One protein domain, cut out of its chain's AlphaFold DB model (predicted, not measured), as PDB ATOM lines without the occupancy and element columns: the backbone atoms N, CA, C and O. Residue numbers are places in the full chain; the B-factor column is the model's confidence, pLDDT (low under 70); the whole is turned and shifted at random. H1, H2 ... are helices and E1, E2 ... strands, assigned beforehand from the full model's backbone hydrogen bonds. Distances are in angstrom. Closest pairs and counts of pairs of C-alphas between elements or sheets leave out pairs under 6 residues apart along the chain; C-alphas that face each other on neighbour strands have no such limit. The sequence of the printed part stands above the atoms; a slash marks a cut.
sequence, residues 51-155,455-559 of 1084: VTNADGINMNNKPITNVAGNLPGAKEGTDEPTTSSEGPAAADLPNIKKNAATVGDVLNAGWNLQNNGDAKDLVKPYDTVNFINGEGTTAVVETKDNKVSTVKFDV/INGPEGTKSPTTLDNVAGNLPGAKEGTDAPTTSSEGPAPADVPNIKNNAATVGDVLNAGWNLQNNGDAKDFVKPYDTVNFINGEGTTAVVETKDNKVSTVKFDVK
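AT A GLANCE: This is residues 51 to 155 and 455 to 559 of the 1084 residues of an uncharacterized protein of Haemophilus haemolyticus (UniProt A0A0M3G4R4). The core is a small sandwich in which two three-stranded sheets, E4 E3 E10 and E5 E12 E11, stand face to face, and two further hairpins, E6 E7 and E8 E9, lie next to it. Nearer the middle of the long axis, loops hold the short helices H1, H2, H3 and H4, with H4 and H2 the elements nearest to the mean of the C-alphas, at 9.9 A and 11.1 A; the small hairpin E1 E2 makes one far tip, where residues 52 to 58 stick out. The printed part has 210 residues with four named helices and twelve named strands, in the order E1 E2 H1 H2 E3 E4 E5 E6 E7 H3 H4 E8 E9 E10 E11 E12; both sheets of the sandwich are mixed and the three hairpin sheets antiparallel. The class is mixed, helices and strands, with under half of the residues in named elements. The whole is compact by its radius of gyration of the C-alphas, 19.0 A, yet elongated in outline, 66 by 41 by 31 A.

HOW THE PARTS SIT: The printed part begins with E1, residues 51 to 53, and E2, residues 56 to 58, an antiparallel hairpin; N 51 and O 58 are within hydrogen-bond range at 3.1 A. H1, residues 93 to 96, is close but not clearly touching H4, residues 506 to 510, with the C-alphas of Ile 96 and Val 506 the closest at 6.9 A. H2, residues 104 to 108, and H4 are apart, but only just, at 8.1 A. H3, residues 496 to 499, touches no helix. E3, residues 111 to 115, forms a hairpin with E4, residues 118 to 123, with N 113 and O 121 2.8 A apart. On its other side E3 is parallel to E10, residues 531 to 534, with N 532 and O 112 2.9 A apart. In the second sheet, E12, residues 551 to 558, is the inner strand: E5, residues 128 to 131, is parallel to it, with N 130 and O 552 2.8 A apart, and E11, residues 540 to 547, forms a hairpin with it, with N 541 and O 557 2.8 A apart. The two sheets form a sandwich, two sheets face to face; the parts that face each other are 9.9 A apart centre to centre, and the strands of the one sheet stand at 38 degrees to those of the other. The chain changes from one sheet to the other at the links E4 to E5 and E10 to E11. E6, residues 137 to 144, and E7, residues 148 to 155, form a hairpin, with N 140 and O 152 2.8 A apart; the closest C-alphas of E5 and E6 are those of Phe 131 and Ala 139, 6.1 A. E8, residues 514 to 518, and E9, residues 521 to 526, form a hairpin, with N 516 and O 524 2.8 A apart; E7 and E8 are near each other. In H2 and H4 every O i to N i+4 pair is within hydrogen-bond range; H1 and H3 are too short for such a pair.

IN THESE COORDINATES: E1 begins at C-alpha 51, (185.165, 266.493, 369.602). E6 and E7 measure 22.3 A and 22.6 A, and C-alpha 155, where E7 ends, is at (177.003, 245.446, 311.028). E3 measures 13.3 A, E4 14.4 A, E8 12.6 A and E9 14.2 A. E11 measures 22.7 A and E12 23.0 A, ending at C-alpha 558, (175.348, 237.749, 313.408).

THE WHOLE: The C-alphas of Asn 53 and Lys 559, the two farthest apart, are 66.9 A apart. Residues 156 to 454 are not printed, and C-alphas 155 and 455 are 14.5 A apart across the cut. The link E2 to H1 is long, with 34 residues. Mean pLDDT of the printed part is 73.2; 66 residues are under 70, among them 87 to 98, 455 to 473 and 489 to 504.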
ATOM      1  N   VAL A  51     186.162 265.557 369.058       73.75
ATOM      2  CA  VAL A  51     185.165 266.493 369.602       73.75
ATOM      3  C   VAL A  51     183.766 265.945 369.356       73.75
ATOM      4  O   VAL A  51     183.419 265.642 368.217       73.75
ATOM      5  N   THR A  52     182.962 265.865 370.415       75.69
ATOM      6  CA  THR A  52     181.519 265.609 370.329       75.69
ATOM      7  C   THR A  52     180.761 266.876 370.711       75.69
ATOM      8  O   THR A  52     180.949 267.404 371.815       75.69
ATOM      9  N   ASN A  53     179.914 267.367 369.811       70.44
ATOM     10  CA  ASN A  53     179.090 268.561 369.999       70.44
ATOM     11  C   ASN A  53     177.745 268.419 369.248       70.44
ATOM     12  O   ASN A  53     177.398 267.334 368.786       70.44
ATOM     13  N   ALA A  54     176.976 269.508 369.133       63.00
ATOM     14  CA  ALA A  54     175.690 269.511 368.426       63.00
ATOM     15  C   ALA A  54     175.800 269.234 366.910       63.00
ATOM     16  O   ALA A  54     174.823 268.795 366.312       63.00
ATOM     17  N   ASP A  55     176.978 269.439 366.311       60.12
ATOM     18  CA  ASP A  55     177.252 269.178 364.890       60.12
ATOM     19  C   ASP A  55     177.688 267.716 364.634       60.12
ATOM     20  O   ASP A  55     177.997 267.341 363.503       60.12
ATOM     21  N   GLY A  56     177.728 266.879 365.681       66.75
ATOM     22  CA  GLY A  56     178.046 265.454 365.612       66.75
ATOM     23  C   GLY A  56     179.404 265.090 366.220       66.75
ATOM     24  O   GLY A  56     179.764 265.537 367.314       66.75
ATOM     25  N   ILE A  57     180.141 264.210 365.533       71.56
ATOM     26  CA  ILE A  57     181.425 263.656 365.989       71.56
ATOM     27  C   ILE A  57     182.529 264.051 365.006       71.56
ATOM     28  O   ILE A  57     182.638 263.494 363.914       71.56
ATOM     29  N   ASN A  58     183.404 264.971 365.412       73.38
ATOM     30  CA  ASN A  58     184.600 265.298 364.645       73.38
ATOM     31  C   ASN A  58     185.754 264.365 365.046       73.38
ATOM     32  O   ASN A  58     186.382 264.536 366.094       73.38
ATOM     33  N   MET A  59     186.043 263.391 364.178       73.81
ATOM     34  CA  MET A  59     187.129 262.413 364.336       73.81
ATOM     35  C   MET A  59     188.528 262.965 364.002       73.81
ATOM     36  O   MET A  59     189.518 262.263 364.205       73.81
ATOM     37  N   ASN A  60     188.630 264.209 363.516       74.12
ATOM     38  CA  ASN A  60     189.889 264.919 363.260       74.12
ATOM     39  C   ASN A  60     190.868 264.111 362.376       74.12
ATOM     40  O   ASN A  60     191.977 263.763 362.784       74.12
ATOM     41  N   ASN A  61     190.395 263.750 361.176       66.75
ATOM     42  CA  ASN A  61     191.069 262.915 360.167       66.75
ATOM     43  C   ASN A  61     191.533 261.514 360.630       66.75
ATOM     44  O   ASN A  61     192.266 260.846 359.902       66.75
ATOM     45  N   LYS A  62     191.096 261.024 361.799       69.94
ATOM     46  CA  LYS A  62     191.297 259.624 362.204       69.94
ATOM     47  C   LYS A  62     190.228 258.733 361.551       69.94
ATOM     48  O   LYS A  62     189.062 259.128 361.540       69.94
ATOM     49  N   PRO A  63     190.582 257.543 361.032       65.81
ATOM     50  CA  PRO A  63     189.605 256.627 360.452       65.81
ATOM     51  C   PRO A  63     188.662 256.075 361.527       65.81
ATOM     52  O   PRO A  63     189.093 255.758 362.638       65.81
ATOM     53  N   ILE A  64     187.386 255.908 361.175       70.50
ATOM     54  CA  ILE A  64     186.450 255.099 361.959       70.50
ATOM     55  C   ILE A  64     186.721 253.634 361.598       70.50
ATOM     56  O   ILE A  64     186.666 253.258 360.428       70.50
ATOM     57  N   THR A  65     187.063 252.818 362.591       63.44
ATOM     58  CA  THR A  65     187.426 251.402 362.427       63.44
ATOM     59  C   THR A  65     186.444 250.493 363.169       63.44
ATOM     60  O   THR A  65     185.652 250.962 363.983       63.44
ATOM     61  N   ASN A  66     186.487 249.188 362.878       63.09
ATOM     62  CA  ASN A  66     185.597 248.167 363.454       63.09
ATOM     63  C   ASN A  66     184.095 248.437 363.222       63.09
ATOM     64  O   ASN A  66     183.258 248.092 364.052       63.09
ATOM     65  N   VAL A  67     183.754 249.048 362.083       72.19
ATOM     66  CA  VAL A  67     182.367 249.185 361.621       72.19
ATOM     67  C   VAL A  67     181.996 247.929 360.832       72.19
ATOM     68  O   VAL A  67     182.751 247.528 359.947       72.19
ATOM     69  N   ALA A  68     180.864 247.303 361.156       67.88
ATOM     70  CA  ALA A  68     180.433 246.059 360.518       67.88
ATOM     71  C   ALA A  68     180.095 246.247 359.026       67.88
ATOM     72  O   ALA A  68     179.542 247.274 358.630       67.88
ATOM     73  N   GLY A  69     180.393 245.239 358.206       72.88
ATOM     74  CA  GLY A  69     179.838 245.134 356.856       72.88
ATOM     75  C   GLY A  69     178.393 244.625 356.879       72.88
ATOM     76  O   GLY A  69     177.969 243.921 357.796       72.88
ATOM     77  N   ASN A  70     177.637 244.992 355.853       76.69
ATOM     78  CA  ASN A  70     176.191 244.811 355.716       76.69
ATOM     79  C   ASN A  70     175.842 243.953 354.492       76.69
ATOM     80  O   ASN A  70     174.816 243.271 354.497       76.69
ATOM     81  N   LEU A  71     176.683 244.002 353.455       80.00
ATOM     82  CA  LEU A  71     176.521 243.301 352.182       80.00
ATOM     83  C   LEU A  71     177.383 242.018 352.135       80.00
ATOM     84  O   LEU A  71     178.377 241.935 352.863       80.00
ATOM     85  N   PRO A  72     177.036 241.015 351.304       74.44
ATOM     86  CA  PRO A  72     177.801 239.770 351.189       74.44
ATOM     87  C   PRO A  72     179.298 239.999 350.921       74.44
ATOM     88  O   PRO A  72     179.669 240.892 350.158       74.44
ATOM     89  N   GLY A  73     180.161 239.229 351.584       75.00
ATOM     90  CA  GLY A  73     181.622 239.363 351.527       75.00
ATOM     91  C   GLY A  73     182.208 240.410 352.477       75.00
ATOM     92  O   GLY A  73     183.289 240.218 353.027       75.00
ATOM     93  N   ALA A  74     181.477 241.499 352.728       75.75
ATOM     94  CA  ALA A  74     181.831 242.495 353.742       75.75
ATOM     95  C   ALA A  74     181.244 242.151 355.123       75.75
ATOM     96  O   ALA A  74     181.837 242.453 356.161       75.75
ATOM     97  N   LYS A  75     180.058 241.535 355.134       78.25
ATOM     98  CA  LYS A  75     179.344 241.076 356.325       78.25
ATOM     99  C   LYS A  75     179.996 239.813 356.885       78.25
ATOM    100  O   LYS A  75     180.163 238.817 356.178       78.25
ATOM    101  N   GLU A  76     180.334 239.852 358.170       70.12
ATOM    102  CA  GLU A  76     181.014 238.759 358.870       70.12
ATOM    103  C   GLU A  76     180.224 237.441 358.753       70.12
ATOM    104  O   GLU A  76     179.017 237.399 359.000       70.12
ATOM    105  N   GLY A  77     180.905 236.367 358.337       72.94
ATOM    106  CA  GLY A  77     180.285 235.061 358.086       72.94
ATOM    107  C   GLY A  77     179.621 234.892 356.711       72.94
ATOM    108  O   GLY A  77     178.866 233.938 356.537       72.94
ATOM    109  N   THR A  78     179.884 235.777 355.740       76.62
ATOM    110  CA  THR A  78     179.451 235.615 354.338       76.62
ATOM    111  C   THR A  78     180.640 235.667 353.377       76.62
ATOM    112  O   THR A  78     181.533 236.492 353.554       76.62
ATOM    113  N   ASP A  79     180.652 234.797 352.364       77.69
ATOM    114  CA  ASP A  79     181.681 234.790 351.317       77.69
ATOM    115  C   ASP A  79     181.505 235.965 350.339       77.69
ATOM    116  O   ASP A  79     180.391 236.456 350.134       77.69
ATOM    117  N   GLU A  80     182.596 236.407 349.699       76.81
ATOM    118  CA  GLU A  80     182.497 237.390 348.614       76.81
ATOM    119  C   GLU A  80     181.789 236.779 347.393       76.81
ATOM    120  O   GLU A  80     182.238 235.751 346.879       76.81
ATOM    121  N   PRO A  81     180.728 237.412 346.864       76.56
ATOM    122  CA  PRO A  81     180.079 236.934 345.651       76.56
ATOM    123  C   PRO A  81     181.001 237.095 344.433       76.56
ATOM    124  O   PRO A  81     181.688 238.112 344.286       76.56
ATOM    125  N   THR A  82     181.018 236.081 343.561       73.12
ATOM    126  CA  THR A  82     182.008 235.940 342.474       73.12
ATOM    127  C   THR A  82     181.438 236.017 341.060       73.12
ATOM    128  O   THR A  82     182.187 236.369 340.155       73.12
ATOM    129  N   THR A  83     180.164 235.670 340.853       73.81
ATOM    130  CA  THR A  83     179.505 235.629 339.525       73.81
ATOM    131  C   THR A  83     178.074 236.165 339.528       73.81
ATOM    132  O   THR A  83     177.556 236.526 338.474       73.81
ATOM    133  N   SER A  84     177.428 236.225 340.693       80.31
ATOM    134  CA  SER A  84     176.204 236.987 340.941       80.31
ATOM    135  C   SER A  84     175.999 237.200 342.446       80.31
ATOM    136  O   SER A  84     176.589 236.501 343.272       80.31
ATOM    137  N   SER A  85     175.161 238.171 342.809       80.25
ATOM    138  CA  SER A  85     174.634 238.356 344.167       80.25
ATOM    139  C   SER A  85     173.237 238.952 344.106       80.25
ATOM    140  O   SER A  85     173.003 239.909 343.370       80.25
ATOM    141  N   GLU A  86     172.326 238.445 344.927       72.06
ATOM    142  CA  GLU A  86     171.077 239.147 345.221       72.06
ATOM    143  C   GLU A  86     171.340 240.296 346.209       72.06
ATOM    144  O   GLU A  86     172.350 240.302 346.925       72.06
ATOM    145  N   GLY A  87     170.454 241.294 346.219       69.50
ATOM    146  CA  GLY A  87     170.501 242.387 347.190       69.50
ATOM    147  C   GLY A  87     169.960 241.967 348.565       69.50
ATOM    148  O   GLY A  87     169.337 240.911 348.689       69.50
ATOM    149  N   PRO A  88     170.154 242.784 349.617       69.81
ATOM    150  CA  PRO A  88     169.604 242.490 350.938       69.81
ATOM    151  C   PRO A  88     168.076 242.351 350.915       69.81
ATOM    152  O   PRO A  88     167.386 243.060 350.178       69.81
ATOM    153  N   ALA A  89     167.532 241.460 351.746       68.19
ATOM    154  CA  ALA A  89     166.099 241.192 351.771       68.19
ATOM    155  C   ALA A  89     165.290 242.434 352.191       68.19
ATOM    156  O   ALA A  89     165.698 243.206 353.060       68.19
ATOM    157  N   ALA A  90     164.085 242.593 351.636       65.38
ATOM    158  CA  ALA A  90     163.218 243.748 351.909       65.38
ATOM    159  C   ALA A  90     162.846 243.928 353.399       65.38
ATOM    160  O   ALA A  90     162.509 245.035 353.814       65.38
ATOM    161  N   ALA A  91     162.931 242.863 354.207       66.31
ATOM    162  CA  ALA A  91     162.747 242.910 355.658       66.31
ATOM    163  C   ALA A  91     163.960 243.494 356.415       66.31
ATOM    164  O   ALA A  91     163.780 244.092 357.475       66.31
ATOM    165  N   ASP A  92     165.171 243.359 355.867       65.75
ATOM    166  CA  ASP A  92     166.408 243.880 356.459       65.75
ATOM    167  C   ASP A  92     166.662 245.339 356.062       65.75
ATOM    168  O   ASP A  92     167.216 246.100 356.856       65.75
ATOM    169  N   LEU A  93     166.220 245.750 354.862       67.25
ATOM    170  CA  LEU A  93     166.412 247.103 354.315       67.25
ATOM    171  C   LEU A  93     166.157 248.239 355.327       67.25
ATOM    172  O   LEU A  93     167.031 249.096 355.453       67.25
ATOM    173  N   PRO A  94     165.031 248.282 356.072       67.12
ATOM    174  CA  PRO A  94     164.766 249.354 357.034       67.12
ATOM    175  C   PRO A  94     165.839 249.496 358.121       67.12
ATOM    176  O   PRO A  94     166.097 250.611 358.565       67.12
ATOM    177  N   ASN A  95     166.480 248.387 358.504       66.25
ATOM    178  CA  ASN A  95     167.474 248.316 359.577       66.25
ATOM    179  C   ASN A  95     168.912 248.580 359.092       66.25
ATOM    180  O   ASN A  95     169.795 248.774 359.918       66.25
ATOM    181  N   ILE A  96     169.165 248.556 357.774       69.62
ATOM    182  CA  ILE A  96     170.508 248.748 357.188       69.62
ATOM    183  C   ILE A  96     170.591 249.928 356.205       69.62
ATOM    184  O   ILE A  96     171.624 250.143 355.573       69.62
ATOM    185  N   LYS A  97     169.519 250.702 356.005       67.75
ATOM    186  CA  LYS A  97     169.504 251.756 354.975       67.75
ATOM    187  C   LYS A  97     170.250 253.038 355.379       67.75
ATOM    188  O   LYS A  97     170.906 253.619 354.519       67.75
ATOM    189  N   LYS A  98     170.206 253.494 356.637       66.38
ATOM    190  CA  LYS A  98     170.619 254.866 357.050       66.38
ATOM    191  C   LYS A  98     172.153 255.129 357.204       66.38
ATOM    192  O   LYS A  98     172.554 255.974 357.991       66.38
ATOM    193  N   ASN A  99     172.993 254.429 356.426       72.12
ATOM    194  CA  ASN A  99     174.406 254.035 356.675       72.12
ATOM    195  C   ASN A  99     175.605 255.099 356.553       72.12
ATOM    196  O   ASN A  99     175.474 256.170 357.124       72.12
ATOM    197  N   ALA A 100     176.819 254.814 355.985       71.94
ATOM    198  CA  ALA A 100     178.030 255.715 355.891       71.94
ATOM    199  C   ALA A 100     179.083 255.474 354.761       71.94
ATOM    200  O   ALA A 100     178.833 255.790 353.610       71.94
ATOM    201  N   ALA A 101     180.303 254.985 355.074       74.38
ATOM    202  CA  ALA A 101     181.592 255.380 354.462       74.38
ATOM    203  C   ALA A 101     182.793 254.668 355.132       74.38
ATOM    204  O   ALA A 101     183.585 255.299 355.827       74.38
ATOM    205  N   THR A 102     182.932 253.358 354.894       77.81
ATOM    206  CA  THR A 102     184.174 252.572 355.060       77.81
ATOM    207  C   THR A 102     184.607 251.962 353.708       77.81
ATOM    208  O   THR A 102     184.805 252.740 352.780       77.81
ATOM    209  N   VAL A 103     184.792 250.633 353.555       77.19
ATOM    210  CA  VAL A 103     185.389 250.032 352.329       77.19
ATOM    211  C   VAL A 103     184.806 248.682 351.867       77.19
ATOM    212  O   VAL A 103     184.627 248.501 350.667       77.19
ATOM    213  N   GLY A 104     184.512 247.724 352.756       76.31
ATOM    214  CA  GLY A 104     184.159 246.350 352.339       76.31
ATOM    215  C   GLY A 104     182.924 246.276 351.434       76.31
ATOM    216  O   GLY A 104     182.951 245.639 350.380       76.31
ATOM    217  N   ASP A 105     181.857 246.989 351.803       78.31
ATOM    218  CA  ASP A 105     180.645 247.051 350.985       78.31
ATOM    219  C   ASP A 105     180.784 247.978 349.762       78.31
ATOM    220  O   ASP A 105     179.960 247.881 348.859       78.31
ATOM    221  N   VAL A 106     181.838 248.811 349.674       80.12
ATOM    222  CA  VAL A 106     182.156 249.549 348.430       80.12
ATOM    223  C   VAL A 106     182.475 248.536 347.350       80.12
ATOM    224  O   VAL A 106     181.907 248.573 346.263       80.12
ATOM    225  N   LEU A 107     183.392 247.622 347.666       82.00
ATOM    226  CA  LEU A 107     183.983 246.723 346.689       82.00
ATOM    227  C   LEU A 107     183.051 245.556 346.341       82.00
ATOM    228  O   LEU A 107     183.113 245.070 345.222       82.00
ATOM    229  N   ASN A 108     182.136 245.154 347.230       80.69
ATOM    230  CA  ASN A 108     181.170 244.081 346.951       80.69
ATOM    231  C   ASN A 108     179.788 244.558 346.440       80.69
ATOM    232  O   ASN A 108     178.958 243.726 346.066       80.69
ATOM    233  N   ALA A 109     179.534 245.872 346.344       81.50
ATOM    234  CA  ALA A 109     178.330 246.443 345.720       81.50
ATOM    235  C   ALA A 109     178.492 246.645 344.194       81.50
ATOM    236  O   ALA A 109     178.638 247.770 343.697       81.50
ATOM    237  N   GLY A 110     178.453 245.530 343.456       83.06
ATOM    238  CA  GLY A 110     178.460 245.478 341.987       83.06
ATOM    239  C   GLY A 110     177.066 245.372 341.348       83.06
ATOM    240  O   GLY A 110     176.053 245.577 342.010       83.06
ATOM    241  N   TRP A 111     176.991 245.033 340.058       86.69
ATOM    242  CA  TRP A 111     175.743 244.666 339.360       86.69
ATOM    243  C   TRP A 111     175.884 243.348 338.599       86.69
ATOM    244  O   TRP A 111     176.975 242.989 338.163       86.69
ATOM    245  N   ASN A 112     174.779 242.615 338.467       85.25
ATOM    246  CA  ASN A 112     174.781 241.276 337.890       85.25
ATOM    247  C   ASN A 112     174.801 241.361 336.359       85.25
ATOM    248  O   ASN A 112     173.863 241.875 335.745       85.25
ATOM    249  N   LEU A 113     175.854 240.837 335.743       87.25
ATOM    250  CA  LEU A 113     175.998 240.735 334.299       87.25
ATOM    251  C   LEU A 113     175.539 239.350 333.841       87.25
ATOM    252  O   LEU A 113     176.104 238.323 334.233       87.25
ATOM    253  N   GLN A 114     174.512 239.333 332.994       84.62
ATOM    254  CA  GLN A 114     173.936 238.112 332.440       84.62
ATOM    255  C   GLN A 114     174.027 238.055 330.913       84.62
ATOM    256  O   GLN A 114     174.098 239.077 330.228       84.62
ATOM    257  N   ASN A 115     173.983 236.832 330.390       84.31
ATOM    258  CA  ASN A 115     173.818 236.542 328.970       84.31
ATOM    259  C   ASN A 115     172.650 235.570 328.792       84.31
ATOM    260  O   ASN A 115     172.715 234.444 329.281       84.31
ATOM    261  N   ASN A 116     171.587 235.999 328.108       83.56
ATOM    262  CA  ASN A 116     170.350 235.229 327.918       83.56
ATOM    263  C   ASN A 116     169.736 234.648 329.220       83.56
ATOM    264  O   ASN A 116     169.008 233.660 329.175       83.56
ATOM    265  N   GLY A 117     169.987 235.279 330.374       77.62
ATOM    266  CA  GLY A 117     169.512 234.844 331.697       77.62
ATOM    267  C   GLY A 117     170.512 234.023 332.522       77.62
ATOM    268  O   GLY A 117     170.321 233.871 333.727       77.62
ATOM    269  N   ASP A 118     171.607 233.545 331.926       82.12
ATOM    270  CA  ASP A 118     172.713 232.949 332.681       82.12
ATOM    271  C   ASP A 118     173.529 234.044 333.383       82.12
ATOM    272  O   ASP A 118     173.990 234.978 332.721       82.12
ATOM    273  N   ALA A 119     173.833 233.876 334.675       84.12
ATOM    274  CA  ALA A 119     174.880 234.644 335.355       84.12
ATOM    275  C   ALA A 119     176.252 234.427 334.691       84.12
ATOM    276  O   ALA A 119     176.640 233.283 334.427       84.12
ATOM    277  N   LYS A 120     176.977 235.520 334.422       86.19
ATOM    278  CA  LYS A 120     178.351 235.501 333.888       86.19
ATOM    279  C   LYS A 120     179.334 236.226 334.807       86.19
ATOM    280  O   LYS A 120     180.409 235.685 335.045       86.19
ATOM    281  N   ASP A 121     178.952 237.377 335.363       86.25
ATOM    282  CA  ASP A 121     179.806 238.164 336.261       86.25
ATOM    283  C   ASP A 121     179.005 238.977 337.290       86.25
ATOM    284  O   ASP A 121     177.844 239.324 337.060       86.25
ATOM    285  N   LEU A 122     179.661 239.362 338.386       86.81
ATOM    286  CA  LEU A 122     179.198 240.431 339.272       86.81
ATOM    287  C   LEU A 122     180.169 241.602 339.128       86.81
ATOM    288  O   LEU A 122     181.213 241.613 339.770       86.81
ATOM    289  N   VAL A 123     179.812 242.590 338.310       86.00
ATOM    290  CA  VAL A 123     180.692 243.713 337.956       86.00
ATOM    291  C   VAL A 123     180.793 244.683 339.136       86.00
ATOM    292  O   VAL A 123     179.885 245.492 339.375       86.00
ATOM    293  N   LYS A 124     181.888 244.578 339.892       83.94
ATOM    294  CA  LYS A 124     182.252 245.386 341.063       83.94
ATOM    295  C   LYS A 124     182.968 246.682 340.639       83.94
ATOM    296  O   LYS A 124     183.363 246.843 339.480       83.94
ATOM    297  N   PRO A 125     183.158 247.659 341.546       80.12
ATOM    298  CA  PRO A 125     184.019 248.804 341.262       80.12
ATOM    299  C   PRO A 125     185.450 248.372 340.913       80.12
ATOM    300  O   PRO A 125     186.012 247.499 341.568       80.12
ATOM    301  N   TYR A 126     186.038 249.041 339.915       79.00
ATOM    302  CA  TYR A 126     187.321 248.731 339.257       79.00
ATOM    303  C   TYR A 126     187.332 247.554 338.261       79.00
ATOM    304  O   TYR A 126     188.337 247.404 337.561       79.00
ATOM    305  N   ASP A 127     186.247 246.789 338.106       82.12
ATOM    306  CA  ASP A 127     186.157 245.791 337.030       82.12
ATOM    307  C   ASP A 127     186.017 246.447 335.648       82.12
ATOM    308  O   ASP A 127     185.524 247.569 335.501       82.12
ATOM    309  N   THR A 128     186.467 245.741 334.608       82.56
ATOM    310  CA  THR A 128     186.469 246.242 333.227       82.56
ATOM    311  C   THR A 128     185.447 245.502 332.370       82.56
ATOM    312  O   THR A 128     185.630 244.326 332.056       82.56
ATOM    313  N   VAL A 129     184.410 246.210 331.914       85.75
ATOM    314  CA  VAL A 129     183.530 245.727 330.838       85.75
ATOM    315  C   VAL A 129     184.100 246.175 329.492       85.75
ATOM    316  O   VAL A 129     184.271 247.368 329.245       85.75
ATOM    317  N   ASN A 130     184.424 245.213 328.632       86.06
ATOM    318  CA  ASN A 130     185.111 245.413 327.361       86.06
ATOM    319  C   ASN A 130     184.203 245.012 326.189       86.06
ATOM    320  O   ASN A 130     183.959 243.826 325.959       86.06
ATOM    321  N   PHE A 131     183.710 245.990 325.433       89.06
ATOM    322  CA  PHE A 131     182.874 245.742 324.255       89.06
ATOM    323  C   PHE A 131     183.760 245.519 323.024       89.06
ATOM    324  O   PHE A 131     184.517 246.412 322.642       89.06
ATOM    325  N   ILE A 132     183.678 244.340 322.400       86.62
ATOM    326  CA  ILE A 132     184.536 243.959 321.264       86.62
ATOM    327  C   ILE A 132     183.730 243.599 320.015       86.62
ATOM    328  O   ILE A 132     182.558 243.236 320.083       86.62
ATOM    329  N   ASN A 133     184.391 243.663 318.860       86.50
ATOM    330  CA  ASN A 133     183.832 243.232 317.580       86.50
ATOM    331  C   ASN A 133     183.335 241.779 317.663       86.50
ATOM    332  O   ASN A 133     184.113 240.881 317.991       86.50
ATOM    333  N   GLY A 134     182.063 241.550 317.336       83.81
ATOM    334  CA  GLY A 134     181.524 240.210 317.122       83.81
ATOM    335  C   GLY A 134     181.687 239.752 315.675       83.81
ATOM    336  O   GLY A 134     182.148 240.492 314.801       83.81
ATOM    337  N   GLU A 135     181.281 238.519 315.394       82.62
ATOM    338  CA  GLU A 135     181.245 238.013 314.026       82.62
ATOM    339  C   GLU A 135     180.227 238.802 313.189       82.62
ATOM    340  O   GLU A 135     179.034 238.810 313.487       82.62
ATOM    341  N   GLY A 136     180.692 239.483 312.138       82.94
ATOM    342  CA  GLY A 136     179.851 240.349 311.307       82.94
ATOM    343  C   GLY A 136     179.514 241.719 311.916       82.94
ATOM    344  O   GLY A 136     178.818 242.497 311.264       82.94
ATOM    345  N   THR A 137     180.011 242.058 313.112       89.00
ATOM    346  CA  THR A 137     179.795 243.374 313.744       89.00
ATOM    347  C   THR A 137     181.100 244.097 314.083       89.00
ATOM    348  O   THR A 137     182.200 243.541 314.043       89.00
ATOM    349  N   THR A 138     180.978 245.384 314.398       87.50
ATOM    350  CA  THR A 138     182.047 246.229 314.932       87.50
ATOM    351  C   THR A 138     181.527 246.911 316.190       87.50
ATOM    352  O   THR A 138     180.496 247.577 316.121       87.50
ATOM    353  N   ALA A 139     182.212 246.747 317.320       88.31
ATOM    354  CA  ALA A 139     181.911 247.502 318.530       88.31
ATOM    355  C   ALA A 139     182.530 248.898 318.415       88.31
ATOM    356  O   ALA A 139     183.723 249.043 318.152       88.31
ATOM    357  N   VAL A 140     181.711 249.923 318.621       86.94
ATOM    358  CA  VAL A 140     182.117 251.327 318.663       86.94
ATOM    359  C   VAL A 140     181.706 251.875 320.023       86.94
ATOM    360  O   VAL A 140     180.522 251.856 320.364       86.94
ATOM    361  N   VAL A 141     182.688 252.325 320.807       86.31
ATOM    362  CA  VAL A 141     182.473 252.919 322.131       86.31
ATOM    363  C   VAL A 141     182.902 254.383 322.092       86.31
ATOM    364  O   VAL A 141     184.084 254.681 321.938       86.31
ATOM    365  N   GLU A 142     181.940 255.293 322.226       84.06
ATOM    366  CA  GLU A 142     182.156 256.743 322.181       84.06
ATOM    367  C   GLU A 142     181.728 257.388 323.503       84.06
ATOM    368  O   GLU A 142     180.548 257.383 323.860       84.06
ATOM    369  N   THR A 143     182.683 257.977 324.225       80.50
ATOM    370  CA  THR A 143     182.419 258.675 325.491       80.50
ATOM    371  C   THR A 143     182.386 260.186 325.290       80.50
ATOM    372  O   THR A 143     183.353 260.790 324.824       80.50
ATOM    373  N   LYS A 144     181.280 260.813 325.696       75.44
ATOM    374  CA  LYS A 144     181.057 262.259 325.621       75.44
ATOM    375  C   LYS A 144     181.162 262.906 327.002       75.44
ATOM    376  O   LYS A 144     180.580 262.424 327.975       75.44
ATOM    377  N   ASP A 145     181.907 264.011 327.065       76.31
ATOM    378  CA  ASP A 145     182.094 264.888 328.235       76.31
ATOM    379  C   ASP A 145     182.488 264.155 329.541       76.31
ATOM    380  O   ASP A 145     182.255 264.663 330.638       76.31
ATOM    381  N   ASN A 146     183.073 262.953 329.421       72.31
ATOM    382  CA  ASN A 146     183.348 261.994 330.503       72.31
ATOM    383  C   ASN A 146     182.124 261.670 331.392       72.31
ATOM    384  O   ASN A 146     182.272 261.450 332.594       72.31
ATOM    385  N   LYS A 147     180.913 261.666 330.812       68.75
ATOM    386  CA  LYS A 147     179.635 261.455 331.529       68.75
ATOM    387  C   LYS A 147     178.683 260.450 330.881       68.75
ATOM    388  O   LYS A 147     177.836 259.901 331.576       68.75
ATOM    389  N   VAL A 148     178.781 260.253 329.568       76.75
ATOM    390  CA  VAL A 148     177.903 259.377 328.775       76.75
ATOM    391  C   VAL A 148     178.785 258.522 327.880       76.75
ATOM    392  O   VAL A 148     179.637 259.078 327.187       76.75
ATOM    393  N   SER A 149     178.582 257.206 327.877       83.19
ATOM    394  CA  SER A 149     179.363 256.257 327.077       83.19
ATOM    395  C   SER A 149     178.428 255.471 326.169       83.19
ATOM    396  O   SER A 149     177.724 254.566 326.602       83.19
ATOM    397  N   THR A 150     178.425 255.830 324.890       82.25
ATOM    398  CA  THR A 150     177.645 255.144 323.862       82.25
ATOM    399  C   THR A 150     178.338 253.849 323.478       82.25
ATOM    400  O   THR A 150     179.502 253.889 323.092       82.25
ATOM    401  N   VAL A 151     177.615 252.730 323.506       87.31
ATOM    402  CA  VAL A 151     178.054 251.459 322.918       87.31
ATOM    403  C   VAL A 151     177.168 251.159 321.714       87.31
ATOM    404  O   VAL A 151     175.952 251.053 321.847       87.31
ATOM    405  N   LYS A 152     177.771 251.016 320.532       85.56
ATOM    406  CA  LYS A 152     177.076 250.699 319.279       85.56
ATOM    407  C   LYS A 152     177.710 249.479 318.616       85.56
ATOM    408  O   LYS A 152     178.931 249.394 318.524       85.56
ATOM    409  N   PHE A 153     176.884 248.571 318.097       86.75
ATOM    410  CA  PHE A 153     177.328 247.437 317.283       86.75
ATOM    411  C   PHE A 153     176.926 247.652 315.819       86.75
ATOM    412  O   PHE A 153     175.763 247.508 315.450       86.75
ATOM    413  N   ASP A 154     177.889 248.030 314.977       85.69
ATOM    414  CA  ASP A 154     177.672 248.282 313.550       85.69
ATOM    415  C   ASP A 154     177.888 247.009 312.721       85.69
ATOM    416  O   ASP A 154     178.977 246.432 312.734       85.69
ATOM    417  N   VAL A 155     176.878 246.588 311.953       86.75
ATOM    418  CA  VAL A 155     177.003 245.446 311.028       86.75
ATOM    419  C   VAL A 155     177.984 245.784 309.898       86.75
ATOM    420  O   VAL A 155     177.881 246.853 309.281       86.75
ATOM    421  N   ILE A 455     164.590 254.307 309.425       17.88
ATOM    422  CA  ILE A 455     165.818 254.737 310.513       17.88
ATOM    423  C   ILE A 455     165.904 254.360 312.213       17.88
ATOM    424  O   ILE A 455     164.848 253.833 312.546       17.88
ATOM    425  N   ASN A 456     166.752 254.534 313.429       16.38
ATOM    426  CA  ASN A 456     168.201 254.755 314.225       16.38
ATOM    427  C   ASN A 456     168.489 254.919 315.968       16.38
ATOM    428  O   ASN A 456     167.485 255.299 316.560       16.38
ATOM    429  N   GLY A 457     169.689 254.779 316.831       18.58
ATOM    430  CA  GLY A 457     170.125 255.239 318.394       18.58
ATOM    431  C   GLY A 457     171.288 254.693 319.613       18.58
ATOM    432  O   GLY A 457     171.960 253.731 319.245       18.58
ATOM    433  N   PRO A 458     171.640 255.258 320.952       37.09
ATOM    434  CA  PRO A 458     172.742 255.009 322.209       37.09
ATOM    435  C   PRO A 458     172.655 254.814 323.963       37.09
ATOM    436  O   PRO A 458     171.514 254.570 324.348       37.09
ATOM    437  N   GLU A 459     173.708 254.918 325.018       27.64
ATOM    438  CA  GLU A 459     174.005 254.345 326.592       27.64
ATOM    439  C   GLU A 459     174.859 254.932 328.049       27.64
ATOM    440  O   GLU A 459     175.287 256.087 327.948       27.64
ATOM    441  N   GLY A 460     175.162 254.290 329.367       22.25
ATOM    442  CA  GLY A 460     175.699 254.747 330.914       22.25
ATOM    443  C   GLY A 460     176.689 254.061 332.227       22.25
ATOM    444  O   GLY A 460     177.547 253.263 331.861       22.25
ATOM    445  N   THR A 461     176.798 254.360 333.687       19.48
ATOM    446  CA  THR A 461     177.750 253.862 335.025       19.48
ATOM    447  C   THR A 461     177.601 253.986 336.810       19.48
ATOM    448  O   THR A 461     176.538 254.398 337.235       19.48
ATOM    449  N   LYS A 462     178.490 253.671 337.957       20.84
ATOM    450  CA  LYS A 462     178.326 253.382 339.623       20.84
ATOM    451  C   LYS A 462     179.335 253.824 340.979       20.84
ATOM    452  O   LYS A 462     180.229 254.556 340.573       20.84
ATOM    453  N   SER A 463     179.534 253.613 342.443       31.70
ATOM    454  CA  SER A 463     179.147 252.986 343.949       31.70
ATOM    455  C   SER A 463     179.788 253.410 345.543       31.70
ATOM    456  O   SER A 463     180.608 254.320 345.462       31.70
ATOM    457  N   PRO A 464     179.566 252.923 346.944       48.94
ATOM    458  CA  PRO A 464     179.917 253.464 348.454       48.94
ATOM    459  C   PRO A 464     180.059 252.592 349.915       48.94
ATOM    460  O   PRO A 464     180.372 251.426 349.802       48.94
ATOM    461  N   THR A 465     179.687 252.995 351.245       36.94
ATOM    462  CA  THR A 465     179.175 252.132 352.503       36.94
ATOM    463  C   THR A 465     178.449 252.620 353.937       36.94
ATOM    464  O   THR A 465     177.365 253.180 353.809       36.94
ATOM    465  N   THR A 466     178.845 252.369 355.282       49.44
ATOM    466  CA  THR A 466     178.076 252.142 356.678       49.44
ATOM    467  C   THR A 466     177.940 253.086 358.037       49.44
ATOM    468  O   THR A 466     178.980 253.290 358.659       49.44
ATOM    469  N   LEU A 467     176.737 253.502 358.630       40.97
ATOM    470  CA  LEU A 467     176.232 254.141 359.971       40.97
ATOM    471  C   LEU A 467     174.619 254.164 360.242       40.97
ATOM    472  O   LEU A 467     173.982 253.201 359.844       40.97
ATOM    473  N   ASP A 468     173.911 255.144 360.929       43.78
ATOM    474  CA  ASP A 468     172.392 255.159 361.181       43.78
ATOM    475  C   ASP A 468     171.574 256.519 361.278       43.78
ATOM    476  O   ASP A 468     170.338 256.529 361.270       43.78
ATOM    477  N   ASN A 469     172.201 257.706 361.378       43.81
ATOM    478  CA  ASN A 469     171.519 259.037 361.377       43.81
ATOM    479  C   ASN A 469     171.943 259.924 360.189       43.81
ATOM    480  O   ASN A 469     171.398 261.012 359.992       43.81
ATOM    481  N   VAL A 470     172.886 259.447 359.374       49.12
ATOM    482  CA  VAL A 470     173.378 260.175 358.207       49.12
ATOM    483  C   VAL A 470     172.210 260.419 357.258       49.12
ATOM    484  O   VAL A 470     171.546 259.489 356.797       49.12
ATOM    485  N   ALA A 471     171.935 261.695 356.990       55.75
ATOM    486  CA  ALA A 471     170.964 262.072 355.982       55.75
ATOM    487  C   ALA A 471     171.478 261.573 354.630       55.75
ATOM    488  O   ALA A 471     172.536 262.016 354.184       55.75
ATOM    489  N   GLY A 472     170.730 260.663 353.996       58.59
ATOM    490  CA  GLY A 472     171.068 260.168 352.668       58.59
ATOM    491  C   GLY A 472     171.325 261.336 351.719       58.59
ATOM    492  O   GLY A 472     170.555 262.299 351.655       58.59
ATOM    493  N   ASN A 473     172.458 261.270 351.037       68.94
ATOM    494  CA  ASN A 473     172.956 262.318 350.164       68.94
ATOM    495  C   ASN A 473     172.288 262.251 348.778       68.94
ATOM    496  O   ASN A 473     172.253 263.261 348.073       68.94
ATOM    497  N   LEU A 474     171.729 261.091 348.404       72.00
ATOM    498  CA  LEU A 474     171.043 260.839 347.135       72.00
ATOM    499  C   LEU A 474     169.524 260.588 347.298       72.00
ATOM    500  O   LEU A 474     169.063 260.195 348.378       72.00
ATOM    501  N   PRO A 475     168.722 260.809 346.235       66.25
ATOM    502  CA  PRO A 475     167.290 260.509 346.235       66.25
ATOM    503  C   PRO A 475     166.994 259.051 346.606       66.25
ATOM    504  O   PRO A 475     167.735 258.134 346.257       66.25
ATOM    505  N   GLY A 476     165.927 258.832 347.368       67.06
ATOM    506  CA  GLY A 476     165.557 257.525 347.906       67.06
ATOM    507  C   GLY A 476     166.272 257.164 349.203       67.06
ATOM    508  O   GLY A 476     165.688 256.469 350.032       67.06
ATOM    509  N   ALA A 477     167.497 257.644 349.426       66.06
ATOM    510  CA  ALA A 477     168.168 257.571 350.725       66.06
ATOM    511  C   ALA A 477     167.841 258.792 351.603       66.06
ATOM    512  O   ALA A 477     167.712 258.665 352.822       66.06
ATOM    513  N   LYS A 478     167.664 259.964 350.981       68.56
ATOM    514  CA  LYS A 478     167.273 261.215 351.637       68.56
ATOM    515  C   LYS A 478     165.818 261.184 352.116       68.56
ATOM    516  O   LYS A 478     164.911 260.792 351.380       68.56
ATOM    517  N   GLU A 479     165.589 261.638 353.346       60.09
ATOM    518  CA  GLU A 479     164.260 261.670 353.966       60.09
ATOM    519  C   GLU A 479     163.288 262.556 353.163       60.09
ATOM    520  O   GLU A 479     163.629 263.671 352.768       60.09
ATOM    521  N   GLY A 480     162.089 262.035 352.877       64.50
ATOM    522  CA  GLY A 480     161.100 262.701 352.021       64.50
ATOM    523  C   GLY A 480     161.342 262.581 350.508       64.50
ATOM    524  O   GLY A 480     160.731 263.336 349.756       64.50
ATOM    525  N   THR A 481     162.209 261.669 350.048       65.88
ATOM    526  CA  THR A 481     162.437 261.409 348.612       65.88
ATOM    527  C   THR A 481     162.345 259.922 348.271       65.88
ATOM    528  O   THR A 481     162.787 259.079 349.053       65.88
ATOM    529  N   ASP A 482     161.811 259.610 347.091       70.31
ATOM    530  CA  ASP A 482     161.729 258.246 346.561       70.31
ATOM    531  C   ASP A 482     162.983 257.848 345.771       70.31
ATOM    532  O   ASP A 482     163.739 258.688 345.278       70.31
ATOM    533  N   ALA A 483     163.204 256.537 345.666       68.94
ATOM    534  CA  ALA A 483     164.306 255.956 344.911       68.94
ATOM    535  C   ALA A 483     164.095 256.108 343.394       68.94
ATOM    536  O   ALA A 483     162.993 255.828 342.916       68.94
ATOM    537  N   PRO A 484     165.128 256.469 342.611       71.75
ATOM    538  CA  PRO A 484     165.030 256.501 341.156       71.75
ATOM    539  C   PRO A 484     164.753 255.102 340.569       71.75
ATOM    540  O   PRO A 484     165.397 254.102 340.914       71.75
ATOM    541  N   THR A 485     163.773 255.044 339.663       71.44
ATOM    542  CA  THR A 485     163.279 253.819 339.001       71.44
ATOM    543  C   THR A 485     163.434 253.825 337.478       71.44
ATOM    544  O   THR A 485     163.156 252.815 336.847       71.44
ATOM    545  N   THR A 486     163.849 254.946 336.883       73.50
ATOM    546  CA  THR A 486     164.050 255.096 335.427       73.50
ATOM    547  C   THR A 486     165.214 256.023 335.097       73.50
ATOM    548  O   THR A 486     165.940 255.774 334.140       73.50
ATOM    549  N   SER A 487     165.417 257.083 335.885       75.38
ATOM    550  CA  SER A 487     166.601 257.938 335.812       75.38
ATOM    551  C   SER A 487     166.852 258.720 337.105       75.38
ATOM    552  O   SER A 487     165.953 258.899 337.927       75.38
ATOM    553  N   SER A 488     168.083 259.212 337.266       74.44
ATOM    554  CA  SER A 488     168.464 260.237 338.241       74.44
ATOM    555  C   SER A 488     169.416 261.249 337.606       74.44
ATOM    556  O   SER A 488     170.291 260.896 336.808       74.44
ATOM    557  N   GLU A 489     169.293 262.511 338.016       66.81
ATOM    558  CA  GLU A 489     170.358 263.502 337.861       66.81
ATOM    559  C   GLU A 489     171.352 263.396 339.031       66.81
ATOM    560  O   GLU A 489     171.031 262.850 340.092       66.81
ATOM    561  N   GLY A 490     172.579 263.883 338.828       65.44
ATOM    562  CA  GLY A 490     173.597 263.965 339.880       65.44
ATOM    563  C   GLY A 490     173.502 265.271 340.687       65.44
ATOM    564  O   GLY A 490     172.898 266.234 340.210       65.44
ATOM    565  N   PRO A 491     174.127 265.354 341.879       64.25
ATOM    566  CA  PRO A 491     174.143 266.577 342.684       64.25
ATOM    567  C   PRO A 491     174.691 267.790 341.917       64.25
ATOM    568  O   PRO A 491     175.662 267.679 341.162       64.25
ATOM    569  N   ALA A 492     174.096 268.967 342.135       63.62
ATOM    570  CA  ALA A 492     174.505 270.182 341.440       63.62
ATOM    571  C   ALA A 492     175.957 270.574 341.803       63.62
ATOM    572  O   ALA A 492     176.367 270.411 342.957       63.62
ATOM    573  N   PRO A 493     176.756 271.146 340.874       64.12
ATOM    574  CA  PRO A 493     178.177 271.429 341.116       64.12
ATOM    575  C   PRO A 493     178.487 272.340 342.317       64.12
ATOM    576  O   PRO A 493     179.608 272.314 342.819       64.12
ATOM    577  N   ALA A 494     177.515 273.135 342.776       63.34
ATOM    578  CA  ALA A 494     177.634 273.977 343.967       63.34
ATOM    579  C   ALA A 494     177.526 273.190 345.290       63.34
ATOM    580  O   ALA A 494     178.106 273.611 346.289       63.34
ATOM    581  N   ASP A 495     176.833 272.048 345.293       60.88
ATOM    582  CA  ASP A 495     176.591 271.229 346.488       60.88
ATOM    583  C   ASP A 495     177.674 270.162 346.694       60.88
ATOM    584  O   ASP A 495     177.994 269.811 347.831       60.88
ATOM    585  N   VAL A 496     178.296 269.686 345.606       60.41
ATOM    586  CA  VAL A 496     179.370 268.674 345.635       60.41
ATOM    587  C   VAL A 496     180.477 268.992 346.663       60.41
ATOM    588  O   VAL A 496     180.838 268.085 347.414       60.41
ATOM    589  N   PRO A 497     181.005 270.231 346.795       64.38
ATOM    590  CA  PRO A 497     182.023 270.551 347.801       64.38
ATOM    591  C   PRO A 497     181.569 270.369 349.254       64.38
ATOM    592  O   PRO A 497     182.428 270.149 350.109       64.38
ATOM    593  N   ASN A 498     180.260 270.447 349.515       63.09
ATOM    594  CA  ASN A 498     179.663 270.362 350.848       63.09
ATOM    595  C   ASN A 498     179.311 268.918 351.240       63.09
ATOM    596  O   ASN A 498     179.329 268.609 352.425       63.09
ATOM    597  N   ILE A 499     179.029 268.038 350.268       65.31
ATOM    598  CA  ILE A 499     178.652 266.631 350.524       65.31
ATOM    599  C   ILE A 499     179.769 265.611 350.253       65.31
ATOM    600  O   ILE A 499     179.714 264.506 350.774       65.31
ATOM    601  N   LYS A 500     180.824 265.959 349.499       61.66
ATOM    602  CA  LYS A 500     181.933 265.040 349.135       61.66
ATOM    603  C   LYS A 500     182.699 264.406 350.310       61.66
ATOM    604  O   LYS A 500     183.426 263.442 350.103       61.66
ATOM    605  N   ASN A 501     182.600 264.998 351.502       60.56
ATOM    606  CA  ASN A 501     183.250 264.531 352.728       60.56
ATOM    607  C   ASN A 501     182.240 263.912 353.709       60.56
ATOM    608  O   ASN A 501     182.637 263.481 354.793       60.56
ATOM    609  N   ASN A 502     180.952 263.892 353.360       68.50
ATOM    610  CA  ASN A 502     179.964 263.184 354.148       68.50
ATOM    611  C   ASN A 502     180.251 261.687 354.055       68.50
ATOM    612  O   ASN A 502     180.652 261.156 353.018       68.50
ATOM    613  N   ALA A 503     179.964 260.998 355.147       61.56
ATOM    614  CA  ALA A 503     179.525 259.622 355.063       61.56
ATOM    615  C   ALA A 503     178.400 259.512 354.009       61.56
ATOM    616  O   ALA A 503     177.466 260.316 354.031       61.56
ATOM    617  N   ALA A 504     178.492 258.545 353.093       65.25
ATOM    618  CA  ALA A 504     177.366 258.151 352.246       65.25
ATOM    619  C   ALA A 504     176.352 257.355 353.095       65.25
ATOM    620  O   ALA A 504     176.234 257.567 354.293       65.25
ATOM    621  N   THR A 505     175.624 256.415 352.512       72.75
ATOM    622  CA  THR A 505     174.840 255.410 353.226       72.75
ATOM    623  C   THR A 505     174.814 254.122 352.394       72.75
ATOM    624  O   THR A 505     175.023 254.156 351.182       72.75
ATOM    625  N   VAL A 506     174.533 252.963 352.998       72.62
ATOM    626  CA  VAL A 506     174.192 251.742 352.242       72.62
ATOM    627  C   VAL A 506     172.920 252.027 351.445       72.62
ATOM    628  O   VAL A 506     172.829 251.632 350.291       72.62
ATOM    629  N   GLY A 507     172.001 252.838 351.982       72.25
ATOM    630  CA  GLY A 507     170.931 253.466 351.215       72.25
ATOM    631  C   GLY A 507     171.426 254.286 350.020       72.25
ATOM    632  O   GLY A 507     170.875 254.127 348.940       72.25
ATOM    633  N   ASP A 508     172.461 255.112 350.163       74.62
ATOM    634  CA  ASP A 508     172.967 255.992 349.105       74.62
ATOM    635  C   ASP A 508     173.543 255.213 347.933       74.62
ATOM    636  O   ASP A 508     173.624 255.808 346.872       74.62
ATOM    637  N   VAL A 509     173.891 253.918 348.040       77.75
ATOM    638  CA  VAL A 509     174.166 253.143 346.810       77.75
ATOM    639  C   VAL A 509     173.318 251.947 346.543       77.75
ATOM    640  O   VAL A 509     173.131 251.681 345.370       77.75
ATOM    641  N   LEU A 510     172.580 251.390 347.493       76.75
ATOM    642  CA  LEU A 510     171.343 250.739 347.062       76.75
ATOM    643  C   LEU A 510     170.448 251.719 346.240       76.75
ATOM    644  O   LEU A 510     169.536 251.261 345.564       76.75
ATOM    645  N   ASN A 511     170.766 253.032 346.210       76.62
ATOM    646  CA  ASN A 511     170.241 254.059 345.295       76.62
ATOM    647  C   ASN A 511     171.279 254.847 344.444       76.62
ATOM    648  O   ASN A 511     170.931 255.901 343.919       76.62
ATOM    649  N   ALA A 512     172.509 254.364 344.230       76.81
ATOM    650  CA  ALA A 512     173.418 254.928 343.218       76.81
ATOM    651  C   ALA A 512     173.708 253.913 342.133       76.81
ATOM    652  O   ALA A 512     173.706 252.700 342.332       76.81
ATOM    653  N   GLY A 513     173.963 254.446 340.957       78.81
ATOM    654  CA  GLY A 513     173.787 253.702 339.741       78.81
ATOM    655  C   GLY A 513     173.751 254.643 338.561       78.81
ATOM    656  O   GLY A 513     174.155 255.805 338.663       78.81
ATOM    657  N   TRP A 514     173.229 254.126 337.459       82.19
ATOM    658  CA  TRP A 514     173.232 254.825 336.192       82.19
ATOM    659  C   TRP A 514     171.936 254.740 335.438       82.19
ATOM    660  O   TRP A 514     171.285 253.707 335.408       82.19
ATOM    661  N   ASN A 515     171.681 255.817 334.704       82.25
ATOM    662  CA  ASN A 515     170.719 255.857 333.621       82.25
ATOM    663  C   ASN A 515     171.178 254.886 332.515       82.25
ATOM    664  O   ASN A 515     172.046 255.246 331.718       82.25
ATOM    665  N   LEU A 516     170.614 253.678 332.485       83.81
ATOM    666  CA  LEU A 516     170.659 252.780 331.332       83.81
ATOM    667  C   LEU A 516     169.738 253.375 330.272       83.81
ATOM    668  O   LEU A 516     168.542 253.592 330.513       83.81
ATOM    669  N   GLN A 517     170.314 253.695 329.118       80.44
ATOM    670  CA  GLN A 517     169.592 254.328 328.022       80.44
ATOM    671  C   GLN A 517     169.433 253.369 326.848       80.44
ATOM    672  O   GLN A 517     170.250 252.488 326.606       80.44
ATOM    673  N   ASN A 518     168.349 253.548 326.102       80.69
ATOM    674  CA  ASN A 518     168.178 252.936 324.795       80.69
ATOM    675  C   ASN A 518     167.782 254.052 323.840       80.69
ATOM    676  O   ASN A 518     166.762 254.714 324.034       80.69
ATOM    677  N   ASN A 519     168.611 254.271 322.828       76.88
ATOM    678  CA  ASN A 519     168.399 255.292 321.814       76.88
ATOM    679  C   ASN A 519     168.349 256.738 322.359       76.88
ATOM    680  O   ASN A 519     167.835 257.635 321.698       76.88
ATOM    681  N   GLY A 520     168.980 256.976 323.518       73.69
ATOM    682  CA  GLY A 520     169.027 258.275 324.206       73.69
ATOM    683  C   GLY A 520     167.847 258.535 325.152       73.69
ATOM    684  O   GLY A 520     167.891 259.477 325.941       73.69
ATOM    685  N   ASP A 521     166.823 257.682 325.128       78.56
ATOM    686  CA  ASP A 521     165.800 257.642 326.169       78.56
ATOM    687  C   ASP A 521     166.345 256.882 327.386       78.56
ATOM    688  O   ASP A 521     166.817 255.750 327.247       78.56
ATOM    689  N   ALA A 522     166.174 257.420 328.593       82.69
ATOM    690  CA  ALA A 522     166.354 256.630 329.810       82.69
ATOM    691  C   ALA A 522     165.304 255.508 329.889       82.69
ATOM    692  O   ALA A 522     164.113 255.752 329.667       82.69
ATOM    693  N   LYS A 523     165.745 254.281 330.193       84.00
ATOM    694  CA  LYS A 523     164.875 253.104 330.357       84.00
ATOM    695  C   LYS A 523     164.906 252.543 331.777       84.00
ATOM    696  O   LYS A 523     163.860 252.108 332.245       84.00
ATOM    697  N   ASP A 524     166.054 252.587 332.451       83.25
ATOM    698  CA  ASP A 524     166.216 252.103 333.827       83.25
ATOM    699  C   ASP A 524     167.315 252.888 334.570       83.25
ATOM    700  O   ASP A 524     168.179 253.510 333.947       83.25
ATOM    701  N   PHE A 525     167.304 252.838 335.903       85.12
ATOM    702  CA  PHE A 525     168.370 253.356 336.757       85.12
ATOM    703  C   PHE A 525     169.056 252.216 337.527       85.12
ATOM    704  O   PHE A 525     168.621 251.839 338.614       85.12
ATOM    705  N   VAL A 526     170.146 251.687 336.963       85.56
ATOM    706  CA  VAL A 526     170.808 250.442 337.382       85.56
ATOM    707  C   VAL A 526     171.598 250.637 338.681       85.56
ATOM    708  O   VAL A 526     172.762 251.062 338.672       85.56
ATOM    709  N   LYS A 527     170.985 250.261 339.803       83.56
ATOM    710  CA  LYS A 527     171.528 250.190 341.174       83.56
ATOM    711  C   LYS A 527     172.340 248.894 341.374       83.56
ATOM    712  O   LYS A 527     172.525 248.133 340.419       83.56
ATOM    713  N   PRO A 528     172.977 248.647 342.531       80.88
ATOM    714  CA  PRO A 528     173.703 247.415 342.797       80.88
ATOM    715  C   PRO A 528     172.746 246.247 342.914       80.88
ATOM    716  O   PRO A 528     171.609 246.416 343.347       80.88
ATOM    717  N   TYR A 529     173.233 245.068 342.547       78.25
ATOM    718  CA  TYR A 529     172.459 243.826 342.469       78.25
ATOM    719  C   TYR A 529     171.322 243.827 341.424       78.25
ATOM    720  O   TYR A 529     170.830 242.751 341.076       78.25
ATOM    721  N   ASP A 530     170.988 244.970 340.813       82.44
ATOM    722  CA  ASP A 530     170.234 244.999 339.555       82.44
ATOM    723  C   ASP A 530     170.980 244.192 338.477       82.44
ATOM    724  O   ASP A 530     172.210 244.045 338.499       82.44
ATOM    725  N   THR A 531     170.217 243.636 337.538       83.69
ATOM    726  CA  THR A 531     170.717 242.716 336.513       83.69
ATOM    727  C   THR A 531     170.656 243.354 335.134       83.69
ATOM    728  O   THR A 531     169.569 243.637 334.637       83.69
ATOM    729  N   VAL A 532     171.807 243.499 334.476       86.06
ATOM    730  CA  VAL A 532     171.870 243.843 333.049       86.06
ATOM    731  C   VAL A 532     172.115 242.552 332.273       86.06
ATOM    732  O   VAL A 532     173.185 241.944 332.342       86.06
ATOM    733  N   ASN A 533     171.080 242.109 331.562       84.00
ATOM    734  CA  ASN A 533     171.077 240.867 330.800       84.00
ATOM    735  C   ASN A 533     171.198 241.171 329.304       84.00
ATOM    736  O   ASN A 533     170.251 241.668 328.691       84.00
ATOM    737  N   PHE A 534     172.344 240.851 328.703       87.94
ATOM    738  CA  PHE A 534     172.495 240.914 327.254       87.94
ATOM    739  C   PHE A 534     171.796 239.700 326.633       87.94
ATOM    740  O   PHE A 534     172.278 238.570 326.692       87.94
ATOM    741  N   ILE A 535     170.614 239.939 326.067       83.94
ATOM    742  CA  ILE A 535     169.793 238.923 325.404       83.94
ATOM    743  C   ILE A 535     170.110 238.839 323.907       83.94
ATOM    744  O   ILE A 535     170.537 239.813 323.285       83.94
ATOM    745  N   ASN A 536     169.862 237.676 323.305       85.75
ATOM    746  CA  ASN A 536     169.900 237.519 321.854       85.75
ATOM    747  C   ASN A 536     168.844 238.414 321.190       85.75
ATOM    748  O   ASN A 536     167.650 238.250 321.437       85.75
ATOM    749  N   GLY A 537     169.278 239.309 320.301       79.81
ATOM    750  CA  GLY A 537     168.378 239.972 319.364       79.81
ATOM    751  C   GLY A 537     167.961 239.037 318.225       79.81
ATOM    752  O   GLY A 537     168.575 237.994 317.980       79.81
ATOM    753  N   GLU A 538     166.939 239.435 317.471       79.25
ATOM    754  CA  GLU A 538     166.615 238.772 316.206       79.25
ATOM    755  C   GLU A 538     167.823 238.848 315.250       79.25
ATOM    756  O   GLU A 538     168.536 239.853 315.203       79.25
ATOM    757  N   GLY A 539     168.131 237.746 314.561       79.06
ATOM    758  CA  GLY A 539     169.304 237.639 313.679       79.06
ATOM    759  C   GLY A 539     170.682 237.715 314.361       79.06
ATOM    760  O   GLY A 539     171.693 237.586 313.677       79.06
ATOM    761  N   THR A 540     170.772 237.884 315.685       86.62
ATOM    762  CA  THR A 540     172.047 238.062 316.408       86.62
ATOM    763  C   THR A 540     172.177 237.130 317.614       86.62
ATOM    764  O   THR A 540     171.239 236.428 318.001       86.62
ATOM    765  N   THR A 541     173.376 237.062 318.187       86.00
ATOM    766  CA  THR A 541     173.691 236.317 319.409       86.00
ATOM    767  C   THR A 541     174.479 237.217 320.346       86.00
ATOM    768  O   THR A 541     175.543 237.694 319.958       86.00
ATOM    769  N   ALA A 542     173.981 237.432 321.560       88.00
ATOM    770  CA  ALA A 542     174.766 238.044 322.620       88.00
ATOM    771  C   ALA A 542     175.786 237.021 323.134       88.00
ATOM    772  O   ALA A 542     175.436 235.890 323.486       88.00
ATOM    773  N   VAL A 543     177.058 237.408 323.176       87.94
ATOM    774  CA  VAL A 543     178.123 236.605 323.772       87.94
ATOM    775  C   VAL A 543     178.831 237.458 324.811       87.94
ATOM    776  O   VAL A 543     179.492 238.445 324.487       87.94
ATOM    777  N   VAL A 544     178.654 237.066 326.070       88.25
ATOM    778  CA  VAL A 544     179.370 237.612 327.223       88.25
ATOM    779  C   VAL A 544     180.283 236.528 327.781       88.25
ATOM    780  O   VAL A 544     179.808 235.446 328.137       88.25
ATOM    781  N   GLU A 545     181.575 236.833 327.859       84.81
ATOM    782  CA  GLU A 545     182.624 235.955 328.377       84.81
ATOM    783  C   GLU A 545     183.442 236.690 329.442       84.81
ATOM    784  O   GLU A 545     184.021 237.747 329.186       84.81
ATOM    785  N   THR A 546     183.508 236.114 330.638       81.75
ATOM    786  CA  THR A 546     184.186 236.700 331.798       81.75
ATOM    787  C   THR A 546     185.500 235.981 332.046       81.75
ATOM    788  O   THR A 546     185.539 234.753 332.125       81.75
ATOM    789  N   LYS A 547     186.587 236.744 332.182       77.31
ATOM    790  CA  LYS A 547     187.921 236.215 332.462       77.31
ATOM    791  C   LYS A 547     188.444 236.710 333.810       77.31
ATOM    792  O   LYS A 547     188.412 237.907 334.104       77.31
ATOM    793  N   ASP A 548     188.949 235.756 334.592       73.88
ATOM    794  CA  ASP A 548     189.603 235.935 335.896       73.88
ATOM    795  C   ASP A 548     188.790 236.788 336.901       73.88
ATOM    796  O   ASP A 548     189.368 237.400 337.801       73.88
ATOM    797  N   ASN A 549     187.459 236.829 336.716       69.81
ATOM    798  CA  ASN A 549     186.452 237.634 337.425       69.81
ATOM    799  C   ASN A 549     186.852 239.115 337.581       69.81
ATOM    800  O   ASN A 549     186.785 239.666 338.677       69.81
ATOM    801  N   LYS A 550     187.370 239.709 336.491       73.75
ATOM    802  CA  LYS A 550     187.873 241.102 336.422       73.75
ATOM    803  C   LYS A 550     187.653 241.787 335.075       73.75
ATOM    804  O   LYS A 550     187.568 243.014 335.003       73.75
ATOM    805  N   VAL A 551     187.648 241.010 333.989       80.50
ATOM    806  CA  VAL A 551     187.414 241.517 332.633       80.50
ATOM    807  C   VAL A 551     186.262 240.744 332.014       80.50
ATOM    808  O   VAL A 551     186.408 239.572 331.661       80.50
ATOM    809  N   SER A 552     185.129 241.420 331.859       85.88
ATOM    810  CA  SER A 552     183.944 240.882 331.199       85.88
ATOM    811  C   SER A 552     183.840 241.424 329.782       85.88
ATOM    812  O   SER A 552     183.766 242.629 329.559       85.88
ATOM    813  N   THR A 553     183.872 240.522 328.810       86.12
ATOM    814  CA  THR A 553     183.927 240.838 327.383       86.12
ATOM    815  C   THR A 553     182.556 240.637 326.757       86.12
ATOM    816  O   THR A 553     181.985 239.560 326.899       86.12
ATOM    817  N   VAL A 554     182.033 241.646 326.059       89.75
ATOM    818  CA  VAL A 554     180.694 241.628 325.442       89.75
ATOM    819  C   VAL A 554     180.815 241.812 323.929       89.75
ATOM    820  O   VAL A 554     181.424 242.779 323.467       89.75
ATOM    821  N   LYS A 555     180.208 240.912 323.150       89.44
ATOM    822  CA  LYS A 555     180.107 241.007 321.685       89.44
ATOM    823  C   LYS A 555     178.749 240.528 321.173       89.44
ATOM    824  O   LYS A 555     178.055 239.766 321.845       89.44
ATOM    825  N   PHE A 556     178.396 240.957 319.961       89.25
ATOM    826  CA  PHE A 556     177.192 240.512 319.257       89.25
ATOM    827  C   PHE A 556     177.560 239.882 317.912       89.25
ATOM    828  O   PHE A 556     178.053 240.570 317.019       89.25
ATOM    829  N   ASP A 557     177.312 238.582 317.772       86.75
ATOM    830  CA  ASP A 557     177.596 237.812 316.555       86.75
ATOM    831  C   ASP A 557     176.341 237.703 315.676       86.75
ATOM    832  O   ASP A 557     175.253 237.413 316.181       86.75
ATOM    833  N   VAL A 558     176.466 237.887 314.361       87.06
ATOM    834  CA  VAL A 558     175.348 237.749 313.408       87.06
ATOM    835  C   VAL A 558     175.106 236.274 313.069       87.06
ATOM    836  O   VAL A 558     176.010 235.570 312.618       87.06
ATOM    837  N   LYS A 559     173.864 235.800 313.230       83.88
ATOM    838  CA  LYS A 559     173.425 234.479 312.754       83.88
ATOM    839  C   LYS A 559     173.148 234.554 311.248       83.88
ATOM    840  O   LYS A 559     172.309 235.345 310.823       83.88
TER     841      LYS A 559